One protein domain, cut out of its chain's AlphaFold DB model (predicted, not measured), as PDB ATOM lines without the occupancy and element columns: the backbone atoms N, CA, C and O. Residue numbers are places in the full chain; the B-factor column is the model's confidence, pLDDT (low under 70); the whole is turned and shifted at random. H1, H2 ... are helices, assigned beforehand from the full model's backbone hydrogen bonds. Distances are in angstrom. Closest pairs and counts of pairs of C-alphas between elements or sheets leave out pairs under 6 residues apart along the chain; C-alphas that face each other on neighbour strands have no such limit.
ATOM      1  N   SER A 301    -104.002  13.189-115.187       75.94
ATOM      2  CA  SER A 301    -103.561  13.935-116.361       75.94
ATOM      3  C   SER A 301    -104.618  14.030-117.438       75.94
ATOM      4  O   SER A 301    -104.668  15.066-118.075       75.94
ATOM      5  N   HIS A 302    -105.475  13.025-117.649       77.50
ATOM      6  CA  HIS A 302    -106.538  13.140-118.645       77.50
ATOM      7  C   HIS A 302    -107.538  14.231-118.257       77.50
ATOM      8  O   HIS A 302    -107.844  15.092-119.074       77.50
ATOM      9  N   GLU A 303    -108.028  14.245-117.017       80.69
ATOM     10  CA  GLU A 303    -109.003  15.250-116.595       80.69
ATOM     11  C   GLU A 303    -108.359  16.635-116.457       80.69
ATOM     12  O   GLU A 303    -108.959  17.642-116.833       80.69
ATOM     13  N   ILE A 304    -107.107  16.689-115.996       81.62
ATOM     14  CA  ILE A 304    -106.301  17.910-115.945       81.62
ATOM     15  C   ILE A 304    -106.018  18.425-117.362       81.62
ATOM     16  O   ILE A 304    -106.206  19.612-117.615       81.62
ATOM     17  N   ALA A 305    -105.610  17.568-118.299       83.88
ATOM     18  CA  ALA A 305    -105.344  17.917-119.693       83.88
ATOM     19  C   ALA A 305    -106.629  18.309-120.412       83.88
ATOM     20  O   ALA A 305    -106.623  19.298-121.130       83.88
ATOM     21  N   LEU A 306    -107.747  17.624-120.167       87.25
ATOM     22  CA  LEU A 306    -109.049  17.973-120.727       87.25
ATOM     23  C   LEU A 306    -109.562  19.297-120.154       87.25
ATOM     24  O   LEU A 306    -110.080  20.124-120.903       87.25
ATOM     25  N   ARG A 307    -109.397  19.548-118.846       86.50
ATOM     26  CA  ARG A 307    -109.704  20.849-118.228       86.50
ATOM     27  C   ARG A 307    -108.807  21.945-118.785       86.50
ATOM     28  O   ARG A 307    -109.321  23.011-119.111       86.50
ATOM     29  N   ARG A 308    -107.506  21.689-118.943       88.12
ATOM     30  CA  ARG A 308    -106.547  22.619-119.558       88.12
ATOM     31  C   ARG A 308    -106.880  22.878-121.021       88.12
ATOM     32  O   ARG A 308    -106.904  24.035-121.408       88.12
ATOM     33  N   PHE A 309    -107.230  21.854-121.792       89.25
ATOM     34  CA  PHE A 309    -107.672  21.957-123.181       89.25
ATOM     35  C   PHE A 309    -108.955  22.781-123.283       89.25
ATOM     36  O   PHE A 309    -108.969  23.793-123.968       89.25
ATOM     37  N   LYS A 310    -110.002  22.445-122.516       91.19
ATOM     38  CA  LYS A 310    -111.254  23.221-122.468       91.19
ATOM     39  C   LYS A 310    -111.047  24.641-121.942       91.19
ATOM     40  O   LYS A 310    -111.798  25.548-122.288       91.19
ATOM     41  N   SER A 311    -110.089  24.852-121.043       91.62
ATOM     42  CA  SER A 311    -109.722  26.184-120.558       91.62
ATOM     43  C   SER A 311    -108.986  26.978-121.633       91.62
ATOM     44  O   SER A 311    -109.271  28.159-121.804       91.62
ATOM     45  N   LEU A 312    -108.072  26.336-122.359       90.88
ATOM     46  CA  LEU A 312    -107.359  26.914-123.487       90.88
ATOM     47  C   LEU A 312    -108.352  27.275-124.590       90.88
ATOM     48  O   LEU A 312    -108.415  28.439-124.940       90.88
ATOM     49  N   GLU A 313    -109.200  26.349-125.034       92.00
ATOM     50  CA  GLU A 313    -110.284  26.591-125.997       92.00
ATOM     51  C   GLU A 313    -111.163  27.780-125.597       92.00
ATOM     52  O   GLU A 313    -111.383  28.686-126.399       92.00
ATOM     53  N   ARG A 314    -111.626  27.832-124.339       92.62
ATOM     54  CA  ARG A 314    -112.424  28.966-123.845       92.62
ATOM     55  C   ARG A 314    -111.651  30.282-123.889       92.62
ATOM     56  O   ARG A 314    -112.229  31.296-124.266       92.62
ATOM     57  N   ARG A 315    -110.368  30.275-123.518       90.88
ATOM     58  CA  ARG A 315    -109.505  31.463-123.567       90.88
ATOM     59  C   ARG A 315    -109.251  31.907-125.007       90.88
ATOM     60  O   ARG A 315    -109.477  33.067-125.314       90.88
ATOM     61  N   LEU A 316    -108.869  30.987-125.890       91.44
ATOM     62  CA  LEU A 316    -108.629  31.253-127.308       91.44
ATOM     63  C   LEU A 316    -109.903  31.750-128.014       91.44
ATOM     64  O   LEU A 316    -109.833  32.621-128.870       91.44
ATOM     65  N   ASN A 317    -111.085  31.254-127.643       90.38
ATOM     66  CA  ASN A 317    -112.344  31.760-128.202       90.38
ATOM     67  C   ASN A 317    -112.743  33.140-127.653       90.38
ATOM     68  O   ASN A 317    -113.475  33.861-128.323       90.38
ATOM     69  N   ARG A 318    -112.284  33.509-126.452       92.62
ATOM     70  CA  ARG A 318    -112.538  34.826-125.850       92.62
ATOM     71  C   ARG A 318    -111.563  35.897-126.347       92.62
ATOM     72  O   ARG A 318    -111.942  37.061-126.409       92.62
ATOM     73  N   GLU A 319    -110.336  35.506-126.680       93.75
ATOM     74  CA  GLU A 319    -109.237  36.394-127.074       93.75
ATOM     75  C   GLU A 319    -108.694  36.000-128.461       93.75
ATOM     76  O   GLU A 319    -107.808  35.142-128.561       93.75
ATOM     77  N   PRO A 320    -109.216  36.615-129.539       92.06
ATOM     78  CA  PRO A 320    -108.855  36.274-130.914       92.06
ATOM     79  C   PRO A 320    -107.359  36.424-131.218       92.06
ATOM     80  O   PRO A 320    -106.783  35.545-131.856       92.06
ATOM     81  N   ASP A 321    -106.713  37.476-130.709       92.81
ATOM     82  CA  ASP A 321    -105.288  37.739-130.961       92.81
ATOM     83  C   ASP A 321    -104.395  36.641-130.355       92.81
ATOM     84  O   ASP A 321    -103.455  36.158-130.987       92.81
ATOM     85  N   THR A 322    -104.741  36.158-129.158       90.81
ATOM     86  CA  THR A 322    -104.042  35.047-128.493       90.81
ATOM     87  C   THR A 322    -104.254  33.724-129.236       90.81
ATOM     88  O   THR A 322    -103.339  32.904-129.318       90.81
ATOM     89  N   LYS A 323    -105.450  33.497-129.801       91.56
ATOM     90  CA  LYS A 323    -105.725  32.337-130.669       91.56
ATOM     91  C   LYS A 323    -104.878  32.369-131.926       91.56
ATOM     92  O   LYS A 323    -104.311  31.338-132.278       91.56
ATOM     93  N   GLN A 324    -104.765  33.536-132.549       90.06
ATOM     94  CA  GLN A 324    -103.944  33.721-133.734       90.06
ATOM     95  C   GLN A 324    -102.470  33.405-133.438       90.06
ATOM     96  O   GLN A 324    -101.892  32.542-134.097       90.06
ATOM     97  N   ALA A 325    -101.905  33.988-132.375       90.56
ATOM     98  CA  ALA A 325    -100.526  33.722-131.962       90.56
ATOM     99  C   ALA A 325    -100.276  32.240-131.607       90.56
ATOM    100  O   ALA A 325     -99.235  31.679-131.947       90.56
ATOM    101  N   TYR A 326    -101.236  31.573-130.952       89.75
ATOM    102  CA  TYR A 326    -101.131  30.143-130.633       89.75
ATOM    103  C   TYR A 326    -101.116  29.262-131.892       89.75
ATOM    104  O   TYR A 326    -100.307  28.339-131.987       89.75
ATOM    105  N   VAL A 327    -101.997  29.539-132.858       86.06
ATOM    106  CA  VAL A 327    -102.042  28.811-134.138       86.06
ATOM    107  C   VAL A 327    -100.742  29.009-134.917       86.06
ATOM    108  O   VAL A 327    -100.173  28.038-135.412       86.06
ATOM    109  N   GLU A 328    -100.231  30.239-134.980       87.75
ATOM    110  CA  GLU A 328     -98.950  30.546-135.628       87.75
ATOM    111  C   GLU A 328     -97.785  29.776-134.999       87.75
ATOM    112  O   GLU A 328     -97.009  29.151-135.727       87.75
ATOM    113  N   PHE A 329     -97.722  29.731-133.665       90.06
ATOM    114  CA  PHE A 329     -96.724  28.946-132.941       90.06
ATOM    115  C   PHE A 329     -96.815  27.446-133.260       90.06
ATOM    116  O   PHE A 329     -95.801  26.815-133.549       90.06
ATOM    117  N   MET A 330     -98.016  26.854-133.246       86.62
ATOM    118  CA  MET A 330     -98.184  25.425-133.556       86.62
ATOM    119  C   MET A 330     -97.773  25.099-134.998       86.62
ATOM    120  O   MET A 330     -97.141  24.070-135.248       86.62
ATOM    121  N   ASN A 331     -98.069  25.998-135.936       83.75
ATOM    122  CA  ASN A 331     -97.650  25.863-137.328       83.75
ATOM    123  C   ASN A 331     -96.128  25.988-137.486       83.75
ATOM    124  O   ASN A 331     -95.530  25.297-138.308       83.75
ATOM    125  N   GLU A 332     -95.475  26.866-136.725       86.50
ATOM    126  CA  GLU A 332     -94.010  26.946-136.659       86.50
ATOM    127  C   GLU A 332     -93.394  25.674-136.076       86.50
ATOM    128  O   GLU A 332     -92.484  25.097-136.669       86.50
ATOM    129  N   TYR A 333     -93.942  25.178-134.970       86.56
ATOM    130  CA  TYR A 333     -93.476  23.956-134.331       86.56
ATOM    131  C   TYR A 333     -93.530  22.748-135.280       86.56
ATOM    132  O   TYR A 333     -92.552  22.013-135.418       86.56
ATOM    133  N   ALA A 334     -94.636  22.577-136.008       81.62
ATOM    134  CA  ALA A 334     -94.771  21.510-136.996       81.62
ATOM    135  C   ALA A 334     -93.779  21.653-138.172       81.62
ATOM    136  O   ALA A 334     -93.240  20.651-138.649       81.62
ATOM    137  N   ARG A 335     -93.485  22.887-138.612       81.94
ATOM    138  CA  ARG A 335     -92.446  23.159-139.626       81.94
ATOM    139  C   ARG A 335     -91.045  22.793-139.126       81.94
ATOM    140  O   ARG A 335     -90.256  22.242-139.892       81.94
ATOM    141  N   ASN A 336     -90.748  23.025-137.848       86.62
ATOM    142  CA  ASN A 336     -89.463  22.646-137.258       86.62
ATOM    143  C   ASN A 336     -89.265  21.124-137.245       86.62
ATOM    144  O   ASN A 336     -88.205  20.659-137.657       86.62
ATOM    145  N   ILE A 337     -90.301  20.344-136.904       85.94
ATOM    146  CA  ILE A 337     -90.254  18.870-136.989       85.94
ATOM    147  C   ILE A 337     -89.929  18.410-138.416       85.94
ATOM    148  O   ILE A 337     -89.104  17.516-138.610       85.94
ATOM    149  N   HIS A 338     -90.546  19.028-139.427       82.31
ATOM    150  CA  HIS A 338     -90.251  18.718-140.825       82.31
ATOM    151  C   HIS A 338     -88.779  19.003-141.179       82.31
ATOM    152  O   HIS A 338     -88.119  18.164-141.795       82.31
ATOM    153  N   SER A 339     -88.242  20.146-140.743       84.12
ATOM    154  CA  SER A 339     -86.837  20.523-140.960       84.12
ATOM    155  C   SER A 339     -85.856  19.562-140.273       84.12
ATOM    156  O   SER A 339     -84.896  19.094-140.892       84.12
ATOM    157  N   GLU A 340     -86.123  19.195-139.018       88.69
ATOM    158  CA  GLU A 340     -85.318  18.226-138.268       88.69
ATOM    159  C   GLU A 340     -85.329  16.846-138.934       88.69
ATOM    160  O   GLU A 340     -84.270  16.245-139.133       88.69
ATOM    161  N   ALA A 341     -86.507  16.370-139.355       86.06
ATOM    162  CA  ALA A 341     -86.642  15.115-140.086       86.06
ATOM    163  C   ALA A 341     -85.867  15.152-141.414       86.06
ATOM    164  O   ALA A 341     -85.126  14.216-141.721       86.06
ATOM    165  N   LYS A 342     -85.966  16.249-142.177       85.31
ATOM    166  CA  LYS A 342     -85.215  16.442-143.427       85.31
ATOM    167  C   LYS A 342     -83.704  16.391-143.183       85.31
ATOM    168  O   LYS A 342     -82.994  15.684-143.897       85.31
ATOM    169  N   SER A 343     -83.215  17.080-142.149       87.44
ATOM    170  CA  SER A 343     -81.799  17.066-141.758       87.44
ATOM    171  C   SER A 343     -81.320  15.664-141.374       87.44
ATOM    172  O   SER A 343     -80.244  15.233-141.789       87.44
ATOM    173  N   LEU A 344     -82.127  14.922-140.611       89.94
ATOM    174  CA  LEU A 344     -81.795  13.568-140.181       89.94
ATOM    175  C   LEU A 344     -81.687  12.596-141.364       89.94
ATOM    176  O   LEU A 344     -80.721  11.840-141.444       89.94
ATOM    177  N   PHE A 345     -82.634  12.648-142.302       84.44
ATOM    178  CA  PHE A 345     -82.589  11.833-143.520       84.44
ATOM    179  C   PHE A 345     -81.373  12.182-144.388       84.44
ATOM    180  O   PHE A 345     -80.677  11.278-144.855       84.44
ATOM    181  N   ALA A 346     -81.051  13.474-144.516       89.56
ATOM    182  CA  ALA A 346     -79.893  13.935-145.277       89.56
ATOM    183  C   ALA A 346     -78.563  13.407-144.710       89.56
ATOM    184  O   ALA A 346     -77.678  13.039-145.480       89.56
ATOM    185  N   LYS A 347     -78.432  13.281-143.379       91.62
ATOM    186  CA  LYS A 347     -77.257  12.646-142.745       91.62
ATOM    187  C   LYS A 347     -77.078  11.181-143.156       91.62
ATOM    188  O   LYS A 347     -75.952  10.698-143.188       91.62
ATOM    189  N   GLY A 348     -78.168  10.488-143.483       88.44
ATOM    190  CA  GLY A 348     -78.150   9.131-144.032       88.44
ATOM    191  C   GLY A 348     -77.987   9.066-145.555       88.44
ATOM    192  O   GLY A 348     -78.048   7.976-146.111       88.44
ATOM    193  N   GLY A 349     -77.817  10.203-146.241       89.19
ATOM    194  CA  GLY A 349     -77.788  10.272-147.706       89.19
ATOM    195  C   GLY A 349     -79.163  10.111-148.364       89.19
ATOM    196  O   GLY A 349     -79.241   9.858-149.565       89.19
ATOM    197  N   PHE A 350     -80.249  10.245-147.597       83.00
ATOM    198  CA  PHE A 350     -81.617  10.121-148.090       83.00
ATOM    199  C   PHE A 350     -82.288  11.488-148.210       83.00
ATOM    200  O   PHE A 350     -82.172  12.345-147.337       83.00
ATOM    201  N   GLU A 351     -83.061  11.675-149.274       82.44
ATOM    202  CA  GLU A 351     -83.954  12.822-149.417       82.44
ATOM    203  C   GLU A 351     -85.332  12.476-148.833       82.44
ATOM    204  O   GLU A 351     -85.937  11.461-149.202       82.44
ATOM    205  N   LEU A 352     -85.841  13.314-147.924       78.19
ATOM    206  CA  LEU A 352     -87.182  13.150-147.366       78.19
ATOM    207  C   LEU A 352     -88.228  13.445-148.453       78.19
ATOM    208  O   LEU A 352     -88.325  14.565-148.946       78.19
ATOM    209  N   ARG A 353     -89.026  12.437-148.821       74.12
ATOM    210  CA  ARG A 353     -90.092  12.547-149.833       74.12
ATOM    211  C   ARG A 353     -91.453  12.167-149.250       74.12
ATOM    212  O   ARG A 353     -91.524  11.396-148.299       74.12
TER     213      ARG A 353
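AT A GLANCE: This is residues 301 to 353 of the 521 residues of the protein "Peptidase A2 domain-containing protein" of Anopheles minimus (UniProt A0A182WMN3). Two helices meet near their ends as an open V: H1 is the shorter arm, H2 the longer one, and the corner lies at the single residue between them. After H2 a short tail, residues 348 to 353, folds back beside the end of H2. The printed part has 53 residues with two named helices, H1 then H2, and no named strand; its class is all helix. The whole is extended, with a radius of gyration of the C-alphas of 16.7 A, and flat, spanning 47 by 28 by 13 A.

IN THESE COORDINATES: H1 holds residues 301 to 318 and begins with C-alpha 301 at (-103.561, 13.935, -116.361); it is 24.6 A from first to last C-alpha. H2, residues 320 to 347, begins with C-alpha 320 at (-108.855, 36.274, -130.914) and ends with C-alpha 347 at (-77.257, 12.646, -142.745), 41.2 A away.

HOW THE PARTS SIT: H1 and H2 touch only at the corner by their link, and only just, with 3 pairs of C-alphas within 8 A. H1 touches H2 with residues 316 to 317 alone, and H2 touches H1 with residues 322 to 323 alone; the closest C-alphas of the two helices are those of Leu 316 and Lys 323, 4.6 A apart. The helices run opposite ways at a steep tilt of 57 degrees, and their centres are 21.6 A apart. In H1 and H2 every O i to N i+4 pair is within hydrogen-bond range.

THE WHOLE: The two C-alphas farthest apart are those of Arg 318 and Gly 349, 47.8 A. Residues 301 to 311 of H1 and residues 328 to 337 of H2 stand free. The link from H1 to H2 is tight, and the printed part has no cut. The mean pLDDT of the printed part is 87.1, and no printed residue is under 70.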